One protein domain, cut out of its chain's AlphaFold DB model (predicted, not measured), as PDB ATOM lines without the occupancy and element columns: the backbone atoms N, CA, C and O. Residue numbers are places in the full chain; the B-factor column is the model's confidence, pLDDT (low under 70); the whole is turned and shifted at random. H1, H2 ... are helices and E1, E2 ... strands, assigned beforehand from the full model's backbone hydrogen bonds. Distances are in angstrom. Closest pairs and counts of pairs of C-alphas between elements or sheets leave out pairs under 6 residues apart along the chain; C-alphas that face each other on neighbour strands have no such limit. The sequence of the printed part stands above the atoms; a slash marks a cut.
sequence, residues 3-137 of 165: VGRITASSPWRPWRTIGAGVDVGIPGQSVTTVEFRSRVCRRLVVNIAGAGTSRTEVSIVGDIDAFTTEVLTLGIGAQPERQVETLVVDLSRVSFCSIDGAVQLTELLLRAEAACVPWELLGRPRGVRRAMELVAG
ATOM      1  N   VAL A   3      -8.075 -45.615  21.047       43.25
ATOM      2  CA  VAL A   3      -7.255 -45.226  22.198       43.25
ATOM      3  C   VAL A   3      -6.899 -46.512  22.930       43.25
ATOM      4  O   VAL A   3      -7.747 -47.115  23.588       43.25
ATOM      5  N   GLY A   4      -5.663 -46.974  22.770       43.81
ATOM      6  CA  GLY A   4      -5.166 -48.158  23.464       43.81
ATOM      7  C   GLY A   4      -4.571 -47.745  24.801       43.81
ATOM      8  O   GLY A   4      -3.497 -47.157  24.820       43.81
ATOM      9  N   ARG A   5      -5.248 -48.024  25.920       47.94
ATOM     10  CA  ARG A   5      -4.717 -47.765  27.270       47.94
ATOM     11  C   ARG A   5      -4.189 -49.062  27.882       47.94
ATOM     12  O   ARG A   5      -4.966 -49.950  28.214       47.94
ATOM     13  N   ILE A   6      -2.880 -49.143  28.067       50.72
ATOM     14  CA  ILE A   6      -2.172 -50.194  28.797       50.72
ATOM     15  C   ILE A   6      -1.858 -49.662  30.195       50.72
ATOM     16  O   ILE A   6      -1.030 -48.774  30.370       50.72
ATOM     17  N   THR A   7      -2.517 -50.195  31.215       53.06
ATOM     18  CA  THR A   7      -2.169 -49.921  32.615       53.06
ATOM     19  C   THR A   7      -1.357 -51.076  33.176       53.06
ATOM     20  O   THR A   7      -1.840 -52.205  33.189       53.06
ATOM     21  N   ALA A   8      -0.157 -50.793  33.673       51.91
ATOM     22  CA  ALA A   8       0.682 -51.744  34.385       51.91
ATOM     23  C   ALA A   8       0.819 -51.328  35.857       51.91
ATOM     24  O   ALA A   8       1.109 -50.174  36.185       51.91
ATOM     25  N   SER A   9       0.606 -52.279  36.765       51.19
ATOM     26  CA  SER A   9       0.977 -52.153  38.176       51.19
ATOM     27  C   SER A   9       2.406 -52.653  38.360       51.19
ATOM     28  O   SER A   9       2.723 -53.757  37.919       51.19
ATOM     29  N   SER A  10       3.267 -51.872  39.017       44.81
ATOM     30  CA  SER A  10       4.639 -52.311  39.300       44.81
ATOM     31  C   SER A  10       4.619 -53.432  40.353       44.81
ATOM     32  O   SER A  10       4.147 -53.186  41.468       44.81
ATOM     33  N   PRO A  11       5.139 -54.641  40.058       45.12
ATOM     34  CA  PRO A  11       5.105 -55.765  40.999       45.12
ATOM     35  C   PRO A  11       5.930 -55.506  42.269       45.12
ATOM     36  O   PRO A  11       5.649 -56.079  43.317       45.12
ATOM     37  N   TRP A  12       6.899 -54.588  42.211       48.38
ATOM     38  CA  TRP A  12       7.748 -54.216  43.346       48.38
ATOM     39  C   TRP A  12       7.188 -53.046  44.170       48.38
ATOM     40  O   TRP A  12       7.698 -52.752  45.252       48.38
ATOM     41  N   ARG A  13       6.149 -52.350  43.677       58.94
ATOM     42  CA  ARG A  13       5.507 -51.206  44.351       58.94
ATOM     43  C   ARG A  13       3.993 -51.197  44.071       58.94
ATOM     44  O   ARG A  13       3.544 -50.451  43.202       58.94
ATOM     45  N   PRO A  14       3.188 -51.967  44.827       53.38
ATOM     46  CA  PRO A  14       1.772 -52.217  44.522       53.38
ATOM     47  C   PRO A  14       0.866 -50.978  44.630       53.38
ATOM     48  O   PRO A  14      -0.228 -50.962  44.075       53.38
ATOM     49  N   TRP A  15       1.317 -49.910  45.295       55.84
ATOM     50  CA  TRP A  15       0.630 -48.611  45.334       55.84
ATOM     51  C   TRP A  15       0.910 -47.718  44.109       55.84
ATOM     52  O   TRP A  15       0.487 -46.561  44.091       55.84
ATOM     53  N   ARG A  16       1.648 -48.209  43.103       59.78
ATOM     54  CA  ARG A  16       1.939 -47.493  41.854       59.78
ATOM     55  C   ARG A  16       1.135 -48.071  40.691       59.78
ATOM     56  O   ARG A  16       1.198 -49.269  40.415       59.78
ATOM     57  N   THR A  17       0.464 -47.194  39.950       58.88
ATOM     58  CA  THR A  17      -0.138 -47.517  38.652       58.88
ATOM     59  C   THR A  17       0.504 -46.639  37.586       58.88
ATOM     60  O   THR A  17       0.447 -45.412  37.672       58.88
ATOM     61  N   ILE A  18       1.117 -47.270  36.589       59.38
ATOM     62  CA  ILE A  18       1.628 -46.605  35.390       59.38
ATOM     63  C   ILE A  18       0.621 -46.882  34.277       59.38
ATOM     64  O   ILE A  18       0.278 -48.034  34.017       59.38
ATOM     65  N   GLY A  19       0.098 -45.833  33.652       56.84
ATOM     66  CA  GLY A  19      -0.778 -45.948  32.492       56.84
ATOM     67  C   GLY A  19      -0.062 -45.444  31.250       56.84
ATOM     68  O   GLY A  19       0.212 -44.257  31.156       56.84
ATOM     69  N   ALA A  20       0.209 -46.310  30.285       54.00
ATOM     70  CA  ALA A  20       0.577 -45.908  28.935       54.00
ATOM     71  C   ALA A  20      -0.686 -45.901  28.066       54.00
ATOM     72  O   ALA A  20      -1.421 -46.881  28.014       54.00
ATOM     73  N   GLY A  21      -0.989 -44.789  27.414       52.19
ATOM     74  CA  GLY A  21      -2.054 -44.669  26.428       52.19
ATOM     75  C   GLY A  21      -1.466 -44.289  25.080       52.19
ATOM     76  O   GLY A  21      -0.773 -43.286  24.989       52.19
ATOM     77  N   VAL A  22      -1.750 -45.048  24.029       52.12
ATOM     78  CA  VAL A  22      -1.476 -44.608  22.657       52.12
ATOM     79  C   VAL A  22      -2.771 -44.035  22.096       52.12
ATOM     80  O   VAL A  22      -3.785 -44.737  22.047       52.12
ATOM     81  N   ASP A  23      -2.738 -42.762  21.710       50.00
ATOM     82  CA  ASP A  23      -3.831 -42.098  21.006       50.00
ATOM     83  C   ASP A  23      -3.394 -41.848  19.559       50.00
ATOM     84  O   ASP A  23      -2.425 -41.135  19.285       50.00
ATOM     85  N   VAL A  24      -4.083 -42.491  18.616       49.12
ATOM     86  CA  VAL A  24      -3.878 -42.277  17.180       49.12
ATOM     87  C   VAL A  24      -5.035 -41.418  16.683       49.12
ATOM     88  O   VAL A  24      -6.071 -41.921  16.234       49.12
ATOM     89  N   GLY A  25      -4.874 -40.103  16.839       39.75
ATOM     90  CA  GLY A  25      -5.893 -39.111  16.498       39.75
ATOM     91  C   GLY A  25      -5.911 -38.708  15.019       39.75
ATOM     92  O   GLY A  25      -6.967 -38.338  14.511       39.75
ATOM     93  N   ILE A  26      -4.774 -38.800  14.312       48.56
ATOM     94  CA  ILE A  26      -4.612 -38.352  12.915       48.56
ATOM     95  C   ILE A  26      -3.711 -39.351  12.159       48.56
ATOM     96  O   ILE A  26      -2.670 -39.737  12.694       48.56
ATOM     97  N   PRO A  27      -4.047 -39.782  10.924       45.09
ATOM     98  CA  PRO A  27      -3.134 -40.592  10.115       45.09
ATOM     99  C   PRO A  27      -1.812 -39.839   9.893       45.09
ATOM    100  O   PRO A  27      -1.803 -38.751   9.326       45.09
ATOM    101  N   GLY A  28      -0.705 -40.411  10.377       50.38
ATOM    102  CA  GLY A  28       0.635 -39.808  10.321       50.38
ATOM    103  C   GLY A  28       1.103 -39.108  11.604       50.38
ATOM    104  O   GLY A  28       2.266 -38.728  11.677       50.38
ATOM    105  N   GLN A  29       0.256 -38.975  12.632       53.62
ATOM    106  CA  GLN A  29       0.673 -38.530  13.967       53.62
ATOM    107  C   GLN A  29       0.331 -39.603  15.001       53.62
ATOM    108  O   GLN A  29      -0.805 -39.727  15.459       53.62
ATOM    109  N   SER A  30       1.331 -40.402  15.359       62.88
ATOM    110  CA  SER A  30       1.293 -41.245  16.549       62.88
ATOM    111  C   SER A  30       1.553 -40.353  17.766       62.88
ATOM    112  O   SER A  30       2.572 -39.659  17.826       62.88
ATOM    113  N   VAL A  31       0.611 -40.329  18.715       67.62
ATOM    114  CA  VAL A  31       0.835 -39.717  20.026       67.62
ATOM    115  C   VAL A  31       0.876 -40.818  21.077       67.62
ATOM    116  O   VAL A  31      -0.135 -41.441  21.406       67.62
ATOM    117  N   THR A  32       2.061 -41.054  21.628       75.12
ATOM    118  CA  THR A  32       2.255 -41.973  22.750       75.12
ATOM    119  C   THR A  32       2.246 -41.167  24.037       75.12
ATOM    120  O   THR A  32       3.113 -40.330  24.263       75.12
ATOM    121  N   THR A  33       1.260 -41.416  24.890       77.50
ATOM    122  CA  THR A  33       1.157 -40.823  26.222       77.50
ATOM    123  C   THR A  33       1.592 -41.843  27.262       77.50
ATOM    124  O   THR A  33       1.021 -42.926  27.355       77.50
ATOM    125  N   VAL A  34       2.560 -41.498  28.100       78.25
ATOM    126  CA  VAL A  34       2.902 -42.264  29.298       78.25
ATOM    127  C   VAL A  34       2.566 -41.408  30.507       78.25
ATOM    128  O   VAL A  34       3.060 -40.296  30.673       78.25
ATOM    129  N   GLU A  35       1.674 -41.909  31.346       80.81
ATOM    130  CA  GLU A  35       1.132 -41.190  32.485       80.81
ATOM    131  C   GLU A  35       1.397 -41.940  33.791       80.81
ATOM    132  O   GLU A  35       1.117 -43.133  33.945       80.81
ATOM    133  N   PHE A  36       1.858 -41.181  34.781       73.62
ATOM    134  CA  PHE A  36       1.924 -41.601  36.165       73.62
ATOM    135  C   PHE A  36       0.839 -40.922  36.995       73.62
ATOM    136  O   PHE A  36       0.741 -39.690  37.036       73.62
ATOM    137  N   ARG A  37       0.065 -41.725  37.733       69.94
ATOM    138  CA  ARG A  37      -0.842 -41.230  38.775       69.94
ATOM    139  C   ARG A  37      -0.556 -41.930  40.094       69.94
ATOM    140  O   ARG A  37      -0.582 -43.153  40.183       69.94
ATOM    141  N   SER A  38      -0.346 -41.134  41.134       64.81
ATOM    142  CA  SER A  38      -0.199 -41.588  42.515       64.81
ATOM    143  C   SER A  38      -1.026 -40.690  43.430       64.81
ATOM    144  O   SER A  38      -1.238 -39.519  43.128       64.81
ATOM    145  N   ARG A  39      -1.493 -41.233  44.562       64.69
ATOM    146  CA  ARG A  39      -2.104 -40.426  45.635       64.69
ATOM    147  C   ARG A  39      -1.063 -39.682  46.475       64.69
ATOM    148  O   ARG A  39      -1.417 -38.740  47.171       64.69
ATOM    149  N   VAL A  40       0.190 -40.138  46.441       62.06
ATOM    150  CA  VAL A  40       1.275 -39.686  47.330       62.06
ATOM    151  C   VAL A  40       2.266 -38.774  46.601       62.06
ATOM    152  O   VAL A  40       2.944 -37.971  47.230       62.06
ATOM    153  N   CYS A  41       2.336 -38.870  45.273       60.78
ATOM    154  CA  CYS A  41       3.289 -38.128  44.448       60.78
ATOM    155  C   CYS A  41       2.542 -37.274  43.433       60.78
ATOM    156  O   CYS A  41       1.409 -37.583  43.056       60.78
ATOM    157  N   ARG A  42       3.193 -36.208  42.972       71.12
ATOM    158  CA  ARG A  42       2.623 -35.351  41.937       71.12
ATOM    159  C   ARG A  42       2.572 -36.101  40.604       71.12
ATOM    160  O   ARG A  42       3.325 -37.038  40.347       71.12
ATOM    161  N   ARG A  43       1.587 -35.731  39.789       81.94
ATOM    162  CA  ARG A  43       1.321 -36.338  38.482       81.94
ATOM    163  C   ARG A  43       2.462 -35.997  37.521       81.94
ATOM    164  O   ARG A  43       2.871 -34.841  37.483       81.94
ATOM    165  N   LEU A  44       2.894 -36.974  36.724       84.50
ATOM    166  CA  LEU A  44       3.750 -36.756  35.556       84.50
ATOM    167  C   LEU A  44       3.049 -37.322  34.323       84.50
ATOM    168  O   LEU A  44       2.544 -38.445  34.351       84.50
ATOM    169  N   VAL A  45       3.020 -36.541  33.251       86.75
ATOM    170  CA  VAL A  45       2.558 -36.976  31.933       86.75
ATOM    171  C   VAL A  45       3.655 -36.678  30.924       86.75
ATOM    172  O   VAL A  45       4.134 -35.548  30.854       86.75
ATOM    173  N   VAL A  46       4.029 -37.687  30.148       86.69
ATOM    174  CA  VAL A  46       4.950 -37.583  29.019       86.69
ATOM    175  C   VAL A  46       4.150 -37.877  27.760       86.69
ATOM    176  O   VAL A  46       3.605 -38.970  27.633       86.69
ATOM    177  N   ASN A  47       4.066 -36.924  26.839       87.38
ATOM    178  CA  ASN A  47       3.476 -37.156  25.520       87.38
ATOM    179  C   ASN A  47       4.571 -37.096  24.469       87.38
ATOM    180  O   ASN A  47       5.392 -36.187  24.497       87.38
ATOM    181  N   ILE A  48       4.542 -38.037  23.539       85.94
ATOM    182  CA  ILE A  48       5.477 -38.141  22.427       85.94
ATOM    183  C   ILE A  48       4.641 -38.068  21.165       85.94
ATOM    184  O   ILE A  48       3.867 -38.985  20.904       85.94
ATOM    185  N   ALA A  49       4.765 -36.986  20.412       84.44
ATOM    186  CA  ALA A  49       4.100 -36.793  19.136       84.44
ATOM    187  C   ALA A  49       5.091 -36.972  17.981       84.44
ATOM    188  O   ALA A  49       6.266 -36.623  18.098       84.44
ATOM    189  N   GLY A  50       4.601 -37.496  16.856       75.19
ATOM    190  CA  GLY A  50       5.388 -37.600  15.624       75.19
ATOM    191  C   GLY A  50       6.399 -38.749  15.617       75.19
ATOM    192  O   GLY A  50       7.351 -38.704  14.839       75.19
ATOM    193  N   ALA A  51       6.203 -39.783  16.443       63.19
ATOM    194  CA  ALA A  51       7.071 -40.959  16.432       63.19
ATOM    195  C   ALA A  51       7.013 -41.656  15.054       63.19
ATOM    196  O   ALA A  51       5.946 -42.097  14.617       63.19
ATOM    197  N   GLY A  52       8.158 -41.719  14.364       61.47
ATOM    198  CA  GLY A  52       8.269 -42.206  12.980       61.47
ATOM    199  C   GLY A  52       8.105 -41.129  11.895       61.47
ATOM    200  O   GLY A  52       7.953 -41.463  10.724       61.47
ATOM    201  N   THR A  53       8.117 -39.845  12.263       68.56
ATOM    202  CA  THR A  53       8.193 -38.711  11.324       68.56
ATOM    203  C   THR A  53       9.556 -38.019  11.419       68.56
ATOM    204  O   THR A  53      10.347 -38.324  12.310       68.56
ATOM    205  N   SER A  54       9.830 -37.051  10.538       80.62
ATOM    206  CA  SER A  54      11.067 -36.263  10.598       80.62
ATOM    207  C   SER A  54      11.216 -35.460  11.896       80.62
ATOM    208  O   SER A  54      12.331 -35.130  12.283       80.62
ATOM    209  N   ARG A  55      10.129 -35.170  12.623       86.00
ATOM    210  CA  ARG A  55      10.175 -34.397  13.869       86.00
ATOM    211  C   ARG A  55       9.440 -35.113  14.996       86.00
ATOM    212  O   ARG A  55       8.221 -35.251  14.946       86.00
ATOM    213  N   THR A  56      10.170 -35.452  16.052       87.88
ATOM    214  CA  THR A  56       9.598 -35.989  17.293       87.88
ATOM    215  C   THR A  56       9.496 -34.884  18.333       87.88
ATOM    216  O   THR A  56      10.481 -34.207  18.626       87.88
ATOM    217  N   GLU A  57       8.317 -34.714  18.925       89.06
ATOM    218  CA  GLU A  57       8.074 -33.757  20.004       89.06
ATOM    219  C   GLU A  57       7.707 -34.488  21.297       89.06
ATOM    220  O   GLU A  57       6.763 -35.271  21.340       89.06
ATOM    221  N   VAL A  58       8.456 -34.227  22.363       90.19
ATOM    222  CA  VAL A  58       8.277 -34.803  23.693       90.19
ATOM    223  C   VAL A  58       7.815 -33.700  24.635       90.19
ATOM    224  O   VAL A  58       8.613 -32.873  25.058       90.19
ATOM    225  N   SER A  59       6.538 -33.687  25.003       90.94
ATOM    226  CA  SER A  59       6.013 -32.758  26.009       90.94
ATOM    227  C   SER A  59       5.974 -33.419  27.383       90.94
ATOM    228  O   SER A  59       5.413 -34.510  27.522       90.94
ATOM    229  N   ILE A  60       6.515 -32.752  28.400       91.12
ATOM    230  CA  ILE A  60       6.525 -33.235  29.781       91.12
ATOM    231  C   ILE A  60       5.726 -32.267  30.654       91.12
ATOM    232  O   ILE A  60       5.957 -31.058  30.671       91.12
ATOM    233  N   VAL A  61       4.755 -32.806  31.391       90.06
ATOM    234  CA  VAL A  61       3.835 -32.033  32.229       90.06
ATOM    235  C   VAL A  61       3.838 -32.583  33.647       90.06
ATOM    236  O   VAL A  61       3.548 -33.763  33.853       90.06
ATOM    237  N   GLY A  62       4.086 -31.709  34.624       89.38
ATOM    238  CA  GLY A  62       4.068 -32.046  36.048       89.38
ATOM    239  C   GLY A  62       5.450 -32.023  36.691       89.38
ATOM    240  O   GLY A  62       6.279 -31.181  36.355       89.38
ATOM    241  N   ASP A  63       5.689 -32.927  37.640       89.50
ATOM    242  CA  ASP A  63       6.936 -32.951  38.409       89.50
ATOM    243  C   ASP A  63       7.777 -34.177  38.085       89.50
ATOM    244  O   ASP A  63       7.296 -35.312  38.118       89.50
ATOM    245  N   ILE A  64       9.054 -33.927  37.800       89.69
ATOM    246  CA  ILE A  64      10.068 -34.957  37.616       89.69
ATOM    247  C   ILE A  64      10.752 -35.160  38.969       89.69
ATOM    248  O   ILE A  64      11.537 -34.328  39.416       89.69
ATOM    249  N   ASP A  65      10.417 -36.238  39.661       88.00
ATOM    250  CA  ASP A  65      10.926 -36.572  40.986       88.00
ATOM    251  C   ASP A  65      11.300 -38.060  41.068       88.00
ATOM    252  O   ASP A  65      11.095 -38.816  40.121       88.00
ATOM    253  N   ALA A  66      11.841 -38.504  42.206       83.50
ATOM    254  CA  ALA A  66      12.278 -39.895  42.395       83.50
ATOM    255  C   ALA A  66      11.155 -40.947  42.223       83.50
ATOM    256  O   ALA A  66      11.414 -42.150  42.138       83.50
ATOM    257  N   PHE A  67       9.889 -40.530  42.215       82.88
ATOM    258  CA  PHE A  67       8.746 -41.394  41.954       82.88
ATOM    259  C   PHE A  67       8.332 -41.395  40.488       82.88
ATOM    260  O   PHE A  67       7.772 -42.400  40.044       82.88
ATOM    261  N   THR A  68       8.617 -40.328  39.746       84.44
ATOM    262  CA  THR A  68       8.211 -40.176  38.348       84.44
ATOM    263  C   THR A  68       9.344 -40.401  37.346       84.44
ATOM    264  O   THR A  68       9.043 -40.589  36.167       84.44
ATOM    265  N   THR A  69      10.611 -40.504  37.786       83.38
ATOM    266  CA  THR A  69      11.756 -40.800  36.901       83.38
ATOM    267  C   THR A  69      11.521 -42.043  36.042       83.38
ATOM    268  O   THR A  69      11.755 -42.011  34.844       83.38
ATOM    269  N   GLU A  70      11.002 -43.137  36.603       80.06
ATOM    270  CA  GLU A  70      10.789 -44.378  35.841       80.06
ATOM    271  C   GLU A  70       9.798 -44.183  34.678       80.06
ATOM    272  O   GLU A  70       9.975 -44.733  33.594       80.06
ATOM    273  N   VAL A  71       8.779 -43.341  34.873       82.19
ATOM    274  CA  VAL A  71       7.822 -42.974  33.819       82.19
ATOM    275  C   VAL A  71       8.471 -42.077  32.774       82.19
ATOM    276  O   VAL A  71       8.212 -42.253  31.585       82.19
ATOM    277  N   LEU A  72       9.340 -41.160  33.205       84.81
ATOM    278  CA  LEU A  72      10.162 -40.374  32.297       84.81
ATOM    279  C   LEU A  72      11.030 -41.293  31.426       84.81
ATOM    280  O   LEU A  72      10.940 -41.197  30.207       84.81
ATOM    281  N   THR A  73      11.786 -42.219  32.023       83.25
ATOM    282  CA  THR A  73      12.652 -43.172  31.314       83.25
ATOM    283  C   THR A  73      11.862 -44.064  30.364       83.25
ATOM    284  O   THR A  73      12.288 -44.265  29.233       83.25
ATOM    285  N   LEU A  74      10.695 -44.573  30.765       79.69
ATOM    286  CA  LEU A  74       9.841 -45.360  29.868       79.69
ATOM    287  C   LEU A  74       9.298 -44.526  28.703       79.69
ATOM    288  O   LEU A  74       9.209 -45.031  27.588       79.69
ATOM    289  N   GLY A  75       8.955 -43.260  28.947       79.81
ATOM    290  CA  GLY A  75       8.510 -42.342  27.904       79.81
ATOM    291  C   GLY A  75       9.628 -42.021  26.913       79.81
ATOM    292  O   GLY A  75       9.491 -42.246  25.718       79.81
ATOM    293  N   ILE A  76      10.768 -41.530  27.389       82.69
ATOM    294  CA  ILE A  76      11.842 -41.030  26.515       82.69
ATOM    295  C   ILE A  76      12.865 -42.102  26.118       82.69
ATOM    296  O   ILE A  76      13.760 -41.844  25.315       82.69
ATOM    297  N   GLY A  77      12.777 -43.303  26.687       78.38
ATOM    298  CA  GLY A  77      13.799 -44.343  26.571       78.38
ATOM    299  C   GLY A  77      14.026 -44.818  25.141       78.38
ATOM    300  O   GLY A  77      15.168 -45.065  24.763       78.38
ATOM    301  N   ALA A  78      12.970 -44.860  24.328       73.44
ATOM    302  CA  ALA A  78      13.058 -45.220  22.913       73.44
ATOM    303  C   ALA A  78      13.615 -44.094  22.018       73.44
ATOM    304  O   ALA A  78      13.883 -44.336  20.847       73.44
ATOM    305  N   GLN A  79      13.797 -42.877  22.543       77.38
ATOM    306  CA  GLN A  79      14.211 -41.715  21.756       77.38
ATOM    307  C   GLN A  79      15.708 -41.377  21.921       77.38
ATOM    308  O   GLN A  79      16.262 -41.572  23.007       77.38
ATOM    309  N   PRO A  80      16.345 -40.815  20.875       72.62
ATOM    310  CA  PRO A  80      15.818 -40.696  19.511       72.62
ATOM    311  C   PRO A  80      15.954 -42.002  18.716       72.62
ATOM    312  O   PRO A  80      16.953 -42.714  18.818       72.62
ATOM    313  N   GLU A  81      14.957 -42.301  17.882       70.62
ATOM    314  CA  GLU A  81      15.034 -43.389  16.900       70.62
ATOM    315  C   GLU A  81      15.791 -42.943  15.635       70.62
ATOM    316  O   GLU A  81      15.820 -41.761  15.297       70.62
ATOM    317  N   ARG A  82      16.353 -43.894  14.868       60.03
ATOM    318  CA  ARG A  82      17.138 -43.618  13.638       60.03
ATOM    319  C   ARG A  82      16.381 -42.868  12.525       60.03
ATOM    320  O   ARG A  82      17.008 -42.482  11.547       60.03
ATOM    321  N   GLN A  83      15.063 -42.717  12.633       68.94
ATOM    322  CA  GLN A  83      14.217 -42.039  11.639       68.94
ATOM    323  C   GLN A  83      13.876 -40.588  12.015       68.94
ATOM    324  O   GLN A  83      13.201 -39.909  11.249       68.94
ATOM    325  N   VAL A  84      14.320 -40.114  13.180       76.25
ATOM    326  CA  VAL A  84      14.026 -38.763  13.667       76.25
ATOM    327  C   VAL A  84      15.066 -37.786  13.117       76.25
ATOM    328  O   VAL A  84      16.251 -37.930  13.398       76.25
ATOM    329  N   GLU A  85      14.638 -36.769  12.366       84.06
ATOM    330  CA  GLU A  85      15.516 -35.693  11.872       84.06
ATOM    331  C   GLU A  85      15.635 -34.536  12.873       84.06
ATOM    332  O   GLU A  85      16.562 -33.737  12.789       84.06
ATOM    333  N   THR A  86      14.694 -34.386  13.811       86.31
ATOM    334  CA  THR A  86      14.753 -33.369  14.872       86.31
ATOM    335  C   THR A  86      13.978 -33.808  16.115       86.31
ATOM    336  O   THR A  86      12.840 -34.268  16.012       86.31
ATOM    337  N   LEU A  87      14.569 -33.609  17.297       87.81
ATOM    338  CA  LEU A  87      13.962 -33.887  18.600       87.81
ATOM    339  C   LEU A  87      13.627 -32.585  19.342       87.81
ATOM    340  O   LEU A  87      14.508 -31.799  19.663       87.81
ATOM    341  N   VAL A  88      12.366 -32.365  19.690       89.31
ATOM    342  CA  VAL A  88      11.947 -31.211  20.500       89.31
ATOM    343  C   VAL A  88      11.453 -31.701  21.849       89.31
ATOM    344  O   VAL A  88      10.587 -32.564  21.898       89.31
ATOM    345  N   VAL A  89      11.981 -31.164  22.944       89.94
ATOM    346  CA  VAL A  89      11.591 -31.529  24.312       89.94
ATOM    347  C   VAL A  89      10.986 -30.309  24.999       89.94
ATOM    348  O   VAL A  89      11.692 -29.352  25.304       89.94
ATOM    349  N   ASP A  90       9.680 -30.331  25.252       91.06
ATOM    350  CA  ASP A  90       8.955 -29.263  25.936       91.06
ATOM    351  C   ASP A  90       8.830 -29.520  27.443       91.06
ATOM    352  O   ASP A  90       8.137 -30.433  27.896       91.06
ATOM    353  N   LEU A  91       9.492 -28.660  28.214       90.62
ATOM    354  CA  LEU A  91       9.541 -28.624  29.672       90.62
ATOM    355  C   LEU A  91       8.773 -27.418  30.245       90.62
ATOM    356  O   LEU A  91       8.847 -27.147  31.445       90.62
ATOM    357  N   SER A  92       8.029 -26.668  29.422       88.12
ATOM    358  CA  SER A  92       7.320 -25.441  29.826       88.12
ATOM    359  C   SER A  92       6.294 -25.653  30.937       88.12
ATOM    360  O   SER A  92       5.981 -24.723  31.682       88.12
ATOM    361  N   ARG A  93       5.797 -26.885  31.079       89.31
ATOM    362  CA  ARG A  93       4.820 -27.293  32.094       89.31
ATOM    363  C   ARG A  93       5.425 -28.180  33.184       89.31
ATOM    364  O   ARG A  93       4.678 -28.842  33.907       89.31
ATOM    365  N   VAL A  94       6.753 -28.190  33.306       89.44
ATOM    366  CA  VAL A  94       7.465 -28.857  34.397       89.44
ATOM    367  C   VAL A  94       7.673 -27.875  35.545       89.44
ATOM    368  O   VAL A  94       8.334 -26.851  35.384       89.44
ATOM    369  N   SER A  95       7.123 -28.166  36.722       84.75
ATOM    370  CA  SER A  95       7.280 -27.290  37.897       84.75
ATOM    371  C   SER A  95       8.483 -27.648  38.766       84.75
ATOM    372  O   SER A  95       9.029 -26.774  39.446       84.75
ATOM    373  N   PHE A  96       8.924 -28.903  38.733       87.31
ATOM    374  CA  PHE A  96      10.034 -29.405  39.534       87.31
ATOM    375  C   PHE A  96      10.813 -30.488  38.782       87.31
ATOM    376  O   PHE A  96      10.226 -31.290  38.058       87.31
ATOM    377  N   CYS A  97      12.132 -30.520  38.986       88.75
ATOM    378  CA  CYS A  97      13.009 -31.570  38.482       88.75
ATOM    379  C   CYS A  97      14.036 -31.953  39.548       88.75
ATOM    380  O   CYS A  97      14.802 -31.109  40.016       88.75
ATOM    381  N   SER A  98      14.043 -33.229  39.926       89.75
ATOM    382  CA  SER A  98      15.083 -33.841  40.744       89.75
ATOM    383  C   SER A  98      16.396 -33.957  39.963       89.75
ATOM    384  O   SER A  98      16.425 -33.833  38.738       89.75
ATOM    385  N   ILE A  99      17.492 -34.230  40.676       89.12
ATOM    386  CA  ILE A  99      18.796 -34.509  40.056       89.12
ATOM    387  C   ILE A  99      18.715 -35.738  39.147       89.12
ATOM    388  O   ILE A  99      19.178 -35.691  38.019       89.12
ATOM    389  N   ASP A 100      18.062 -36.799  39.612       88.44
ATOM    390  CA  ASP A 100      17.859 -38.027  38.843       88.44
ATOM    391  C   ASP A 100      17.058 -37.771  37.550       88.44
ATOM    392  O   ASP A 100      17.433 -38.216  36.468       88.44
ATOM    393  N   GLY A 101      16.024 -36.928  37.624       89.12
ATOM    394  CA  GLY A 101      15.303 -36.447  36.447       89.12
ATOM    395  C   GLY A 101      16.186 -35.675  35.463       89.12
ATOM    396  O   GLY A 101      16.100 -35.879  34.253       89.12
ATOM    397  N   ALA A 102      17.067 -34.815  35.975       88.38
ATOM    398  CA  ALA A 102      18.005 -34.050  35.157       88.38
ATOM    399  C   ALA A 102      19.087 -34.931  34.509       88.38
ATOM    400  O   ALA A 102      19.504 -34.630  33.390       88.38
ATOM    401  N   VAL A 103      19.497 -36.028  35.157       88.00
ATOM    402  CA  VAL A 103      20.356 -37.068  34.561       88.00
ATOM    403  C   VAL A 103      19.667 -37.695  33.359       88.00
ATOM    404  O   VAL A 103      20.225 -37.656  32.268       88.00
ATOM    405  N   GLN A 104      18.424 -38.156  33.509       88.31
ATOM    406  CA  GLN A 104      17.678 -38.774  32.407       88.31
ATOM    407  C   GLN A 104      17.458 -37.819  31.223       88.31
ATOM    408  O   GLN A 104      17.576 -38.216  30.062       88.31
ATOM    409  N   LEU A 105      17.162 -36.544  31.500       88.62
ATOM    410  CA  LEU A 105      17.040 -35.526  30.454       88.62
ATOM    411  C   LEU A 105      18.379 -35.284  29.750       88.62
ATOM    412  O   LEU A 105      18.420 -35.264  28.527       88.62
ATOM    413  N   THR A 106      19.473 -35.144  30.499       86.44
ATOM    414  CA  THR A 106      20.819 -34.966  29.926       86.44
ATOM    415  C   THR A 106      21.221 -36.168  29.067       86.44
ATOM    416  O   THR A 106      21.679 -35.990  27.942       86.44
ATOM    417  N   GLU A 107      20.984 -37.395  29.538       86.25
ATOM    418  CA  GLU A 107      21.248 -38.628  28.785       86.25
ATOM    419  C   GLU A 107      20.447 -38.703  27.477       86.25
ATOM    420  O   GLU A 107      20.972 -39.149  26.459       86.25
ATOM    421  N   LEU A 108      19.186 -38.252  27.462       87.44
ATOM    422  CA  LEU A 108      18.399 -38.154  26.227       87.44
ATOM    423  C   LEU A 108      19.062 -37.223  25.202       87.44
ATOM    424  O   LEU A 108      19.161 -37.588  24.032       87.44
ATOM    425  N   LEU A 109      19.520 -36.044  25.629       86.00
ATOM    426  CA  LEU A 109      20.154 -35.075  24.728       86.00
ATOM    427  C   LEU A 109      21.495 -35.585  24.214       86.00
ATOM    428  O   LEU A 109      21.749 -35.508  23.019       86.00
ATOM    429  N   LEU A 110      22.312 -36.184  25.083       84.62
ATOM    430  CA  LEU A 110      23.574 -36.804  24.680       84.62
ATOM    431  C   LEU A 110      23.348 -37.931  23.665       84.62
ATOM    432  O   LEU A 110      24.100 -38.055  22.702       84.62
ATOM    433  N   ARG A 111      22.285 -38.732  23.831       85.50
ATOM    434  CA  ARG A 111      21.894 -39.735  22.827       85.50
ATOM    435  C   ARG A 111      21.462 -39.093  21.507       85.50
ATOM    436  O   ARG A 111      21.778 -39.646  20.457       85.50
ATOM    437  N   ALA A 112      20.786 -37.945  21.537       84.31
ATOM    438  CA  ALA A 112      20.446 -37.191  20.329       84.31
ATOM    439  C   ALA A 112      21.675 -36.620  19.623       84.31
ATOM    440  O   ALA A 112      21.811 -36.796  18.414       84.31
ATOM    441  N   GLU A 113      22.616 -36.043  20.366       84.12
ATOM    442  CA  GLU A 113      23.893 -35.576  19.820       84.12
ATOM    443  C   GLU A 113      24.703 -36.718  19.207       84.12
ATOM    444  O   GLU A 113      25.144 -36.612  18.065       84.12
ATOM    445  N   ALA A 114      24.839 -37.841  19.918       83.38
ATOM    446  CA  ALA A 114      25.546 -39.023  19.427       83.38
ATOM    447  C   ALA A 114      24.895 -39.627  18.169       83.38
ATOM    448  O   ALA A 114      25.578 -40.245  17.353       83.38
ATOM    449  N   ALA A 115      23.583 -39.445  18.004       83.19
ATOM    450  CA  ALA A 115      22.836 -39.852  16.819       83.19
ATOM    451  C   ALA A 115      22.838 -38.796  15.697       83.19
ATOM    452  O   ALA A 115      22.201 -39.016  14.669       83.19
ATOM    453  N   CYS A 116      23.533 -37.665  15.875       83.25
ATOM    454  CA  CYS A 116      23.497 -36.511  14.973       83.25
ATOM    455  C   CYS A 116      22.073 -35.987  14.718       83.25
ATOM    456  O   CYS A 116      21.788 -35.483  13.632       83.25
ATOM    457  N   VAL A 117      21.184 -36.108  15.706       85.81
ATOM    458  CA  VAL A 117      19.812 -35.599  15.655       85.81
ATOM    459  C   VAL A 117      19.793 -34.210  16.298       85.81
ATOM    460  O   VAL A 117      19.987 -34.104  17.512       85.81
ATOM    461  N   PRO A 118      19.561 -33.134  15.521       86.31
ATOM    462  CA  PRO A 118      19.308 -31.807  16.062       86.31
ATOM    463  C   PRO A 118      18.231 -31.847  17.140       86.31
ATOM    464  O   PRO A 118      17.187 -32.480  16.958       86.31
ATOM    465  N   TRP A 119      18.455 -31.142  18.245       84.81
ATOM    466  CA  TRP A 119      17.489 -31.095  19.331       84.81
ATOM    467  C   TRP A 119      17.228 -29.678  19.843       84.81
ATOM    468  O   TRP A 119      18.050 -28.772  19.702       84.81
ATOM    469  N   GLU A 120      16.051 -29.492  20.436       86.44
ATOM    470  CA  GLU A 120      15.602 -28.233  21.026       86.44
ATOM    471  C   GLU A 120      14.908 -28.481  22.370       86.44
ATOM    472  O   GLU A 120      14.147 -29.433  22.522       86.44
ATOM    473  N   LEU A 121      15.157 -27.606  23.349       84.75
ATOM    474  CA  LEU A 121      14.537 -27.642  24.675       84.75
ATOM    475  C   LEU A 121      13.633 -26.422  24.864       84.75
ATOM    476  O   LEU A 121      14.119 -25.294  24.955       84.75
ATOM    477  N   LEU A 122      12.324 -26.647  24.967       86.88
ATOM    478  CA  LEU A 122      11.330 -25.599  25.198       86.88
ATOM    479  C   LEU A 122      11.018 -25.470  26.688       86.88
ATOM    480  O   LEU A 122      10.956 -26.457  27.410       86.88
ATOM    481  N   GLY A 123      10.767 -24.243  27.143       73.62
ATOM    482  CA  GLY A 123      10.413 -23.969  28.533       73.62
ATOM    483  C   GLY A 123      11.609 -24.036  29.486       73.62
ATOM    484  O   GLY A 123      12.294 -25.046  29.609       73.62
ATOM    485  N   ARG A 124      11.862 -22.941  30.214       65.38
ATOM    486  CA  ARG A 124      12.989 -22.836  31.161       65.38
ATOM    487  C   ARG A 124      12.515 -22.596  32.595       65.38
ATOM    488  O   ARG A 124      12.794 -21.528  33.152       65.38
ATOM    489  N   PRO A 125      11.825 -23.549  33.249       69.25
ATOM    490  CA  PRO A 125      11.602 -23.427  34.681       69.25
ATOM    491  C   PRO A 125      12.974 -23.395  35.368       69.25
ATOM    492  O   PRO A 125      13.792 -24.299  35.186       69.25
ATOM    493  N   ARG A 126      13.257 -22.339  36.144       73.38
ATOM    494  CA  ARG A 126      14.578 -22.109  36.770       73.38
ATOM    495  C   ARG A 126      15.114 -23.332  37.529       73.38
ATOM    496  O   ARG A 126      16.326 -23.523  37.572       73.38
ATOM    497  N   GLY A 127      14.224 -24.136  38.116       75.81
ATOM    498  CA  GLY A 127      14.578 -25.370  38.820       75.81
ATOM    499  C   GLY A 127      15.151 -26.449  37.900       75.81
ATOM    500  O   GLY A 127      16.187 -27.020  38.217       75.81
ATOM    501  N   VAL A 128      14.536 -26.661  36.733       81.56
ATOM    502  CA  VAL A 128      14.987 -27.652  35.746       81.56
ATOM    503  C   VAL A 128      16.338 -27.257  35.165       81.56
ATOM    504  O   VAL A 128      17.265 -28.059  35.147       81.56
ATOM    505  N   ARG A 129      16.488 -25.978  34.792       80.00
ATOM    506  CA  ARG A 129      17.743 -25.457  34.239       80.00
ATOM    507  C   ARG A 129      18.919 -25.671  35.191       80.00
ATOM    508  O   ARG A 129      19.939 -26.202  34.781       80.00
ATOM    509  N   ARG A 130      18.764 -25.287  36.463       80.12
ATOM    510  CA  ARG A 130      19.823 -25.454  37.469       80.12
ATOM    511  C   ARG A 130      20.170 -26.919  37.704       80.12
ATOM    512  O   ARG A 130      21.340 -27.237  37.861       80.12
ATOM    513  N   ALA A 131      19.170 -27.799  37.742       84.88
ATOM    514  CA  ALA A 131      19.411 -29.228  37.905       84.88
ATOM    515  C   ALA A 131      20.221 -29.793  36.726       84.88
ATOM    516  O   ALA A 131      21.173 -30.533  36.949       84.88
ATOM    517  N   MET A 132      19.909 -29.389  35.492       81.69
ATOM    518  CA  MET A 132      20.662 -29.805  34.303       81.69
ATOM    519  C   MET A 132      22.070 -29.198  34.246       81.69
ATOM    520  O   MET A 132      23.014 -29.924  33.962       81.69
ATOM    521  N   GLU A 133      22.242 -27.916  34.587       81.38
ATOM    522  CA  GLU A 133      23.564 -27.262  34.705       81.38
ATOM    523  C   GLU A 133      24.467 -27.989  35.724       81.38
ATOM    524  O   GLU A 133      25.668 -28.130  35.509       81.38
ATOM    525  N   LEU A 134      23.899 -28.482  36.831       83.19
ATOM    526  CA  LEU A 134      24.643 -29.252  37.834       83.19
ATOM    527  C   LEU A 134      25.060 -30.641  37.336       83.19
ATOM    528  O   LEU A 134      26.115 -31.128  37.729       83.19
ATOM    529  N   VAL A 135      24.231 -31.280  36.509       82.88
ATOM    530  CA  VAL A 135      24.463 -32.645  36.012       82.88
ATOM    531  C   VAL A 135      25.394 -32.662  34.800       82.88
ATOM    532  O   VAL A 135      26.312 -33.474  34.752       82.88
ATOM    533  N   ALA A 136      25.177 -31.769  33.834       72.25
ATOM    534  CA  ALA A 136      25.986 -31.670  32.618       72.25
ATOM    535  C   ALA A 136      27.282 -30.863  32.821       72.25
ATOM    536  O   ALA A 136      28.165 -30.874  31.968       72.25
ATOM    537  N   GLY A 137      27.399 -30.138  33.939       66.75
ATOM    538  CA  GLY A 137      28.453 -29.152  34.151       66.75
ATOM    539  C   GLY A 137      28.233 -27.858  33.351       66.75
ATOM    540  O   GLY A 137      27.183 -27.633  32.745       66.75
TER     541      GLY A 137
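This is residues 3 to 137 of the 165 residues of an uncharacterized protein of Amycolatopsis antarctica (UniProt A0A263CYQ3). A twisted wall of seven strands has H1 and H2 side by side over one face, while H3 packs slantwise on E6 and on residues 99 to 106 of H2; E1, at one edge, lies beyond the helices' cover. The printed part has 135 residues, with three named helices and seven named strands in the order E1 E2 E3 E4 E5 H1 E6 H2 E7 H3, mixed in class. The mixed sheet runs E1 E2 E3 E4 E5 E6 E7, antiparallel as far as E5 and parallel from there. The whole is compact, with a radius of gyration of the C-alphas of 14.5 A and spans of 40 by 40 by 24 A.

Start at residue 3: E1, residues 3 to 9, E2, 17 to 26, E3, 29 to 37, E4, 44 to 49, and E5, 55 to 64, form a meander, each strand the antiparallel neighbour of the one before and each such pair a hairpin. Look for N 6 and O 20 at 2.7 A, N 21 and O 33 at 2.7 A, N 34 and O 46 at 2.8 A, and N 47 and O 59 at 2.8 A, within hydrogen-bond range. E6, residues 86 to 97, is parallel to E5, with N 58 and O 88 at 2.7 A, and E7, residues 119 to 122, is parallel to E6, with N 89 and O 120 at 2.8 A. H1, residues 69 to 76, is on the sheet over E4 at a height of 7.0 A, along the strands; its Gly 75 and Val 34 of E3 have C-alphas 5.8 A apart, their closest. H2, residues 99 to 114, is on the same face as H1, at a height of 9.0 A, over E6 and only just over E7, on which 3 of its C-alphas fall. E5, H1, E6 and E6, H2, E7 are strand-helix-strand units, parallel neighbour strands with a helix between, and their crossovers are right-handed. H1 and H2 touch, closest at the C-alphas of Thr 69 and Gly 101, 5.6 A, at a shallow tilt of 21 degrees, the same way. H3, residues 126 to 137, touches residues 99 to 106 of H2 alone, closest at the C-alphas of Ala 102 and Met 132, 5.1 A, at a steep tilt of 61 degrees. In H1, H2 and H3 every O i to N i+4 pair is within hydrogen-bond range.

Find C-alpha 3 at (-7.255, -45.226, 22.198), where E1 begins its 19.3 A. E2 measures 27.7 A, E3 25.0 A, E4 16.4 A, E5 23.8 A, H1 10.4 A, E6 23.7 A and E7 10.1 A. E6 bends by 95 degrees at residue 94. H2 runs 22.2 A from C-alpha 99 at (18.796, -34.509, 40.056), and H3 runs 15.8 A to C-alpha 137 at (28.453, -29.152, 34.151).

The C-alphas farthest apart, of Pro 27 and Gly 137, are 41.3 A apart. The printed part has no cut, and no link is long. Mean pLDDT of the printed part is 75.2; 42 residues are under 70, among them 3 to 31.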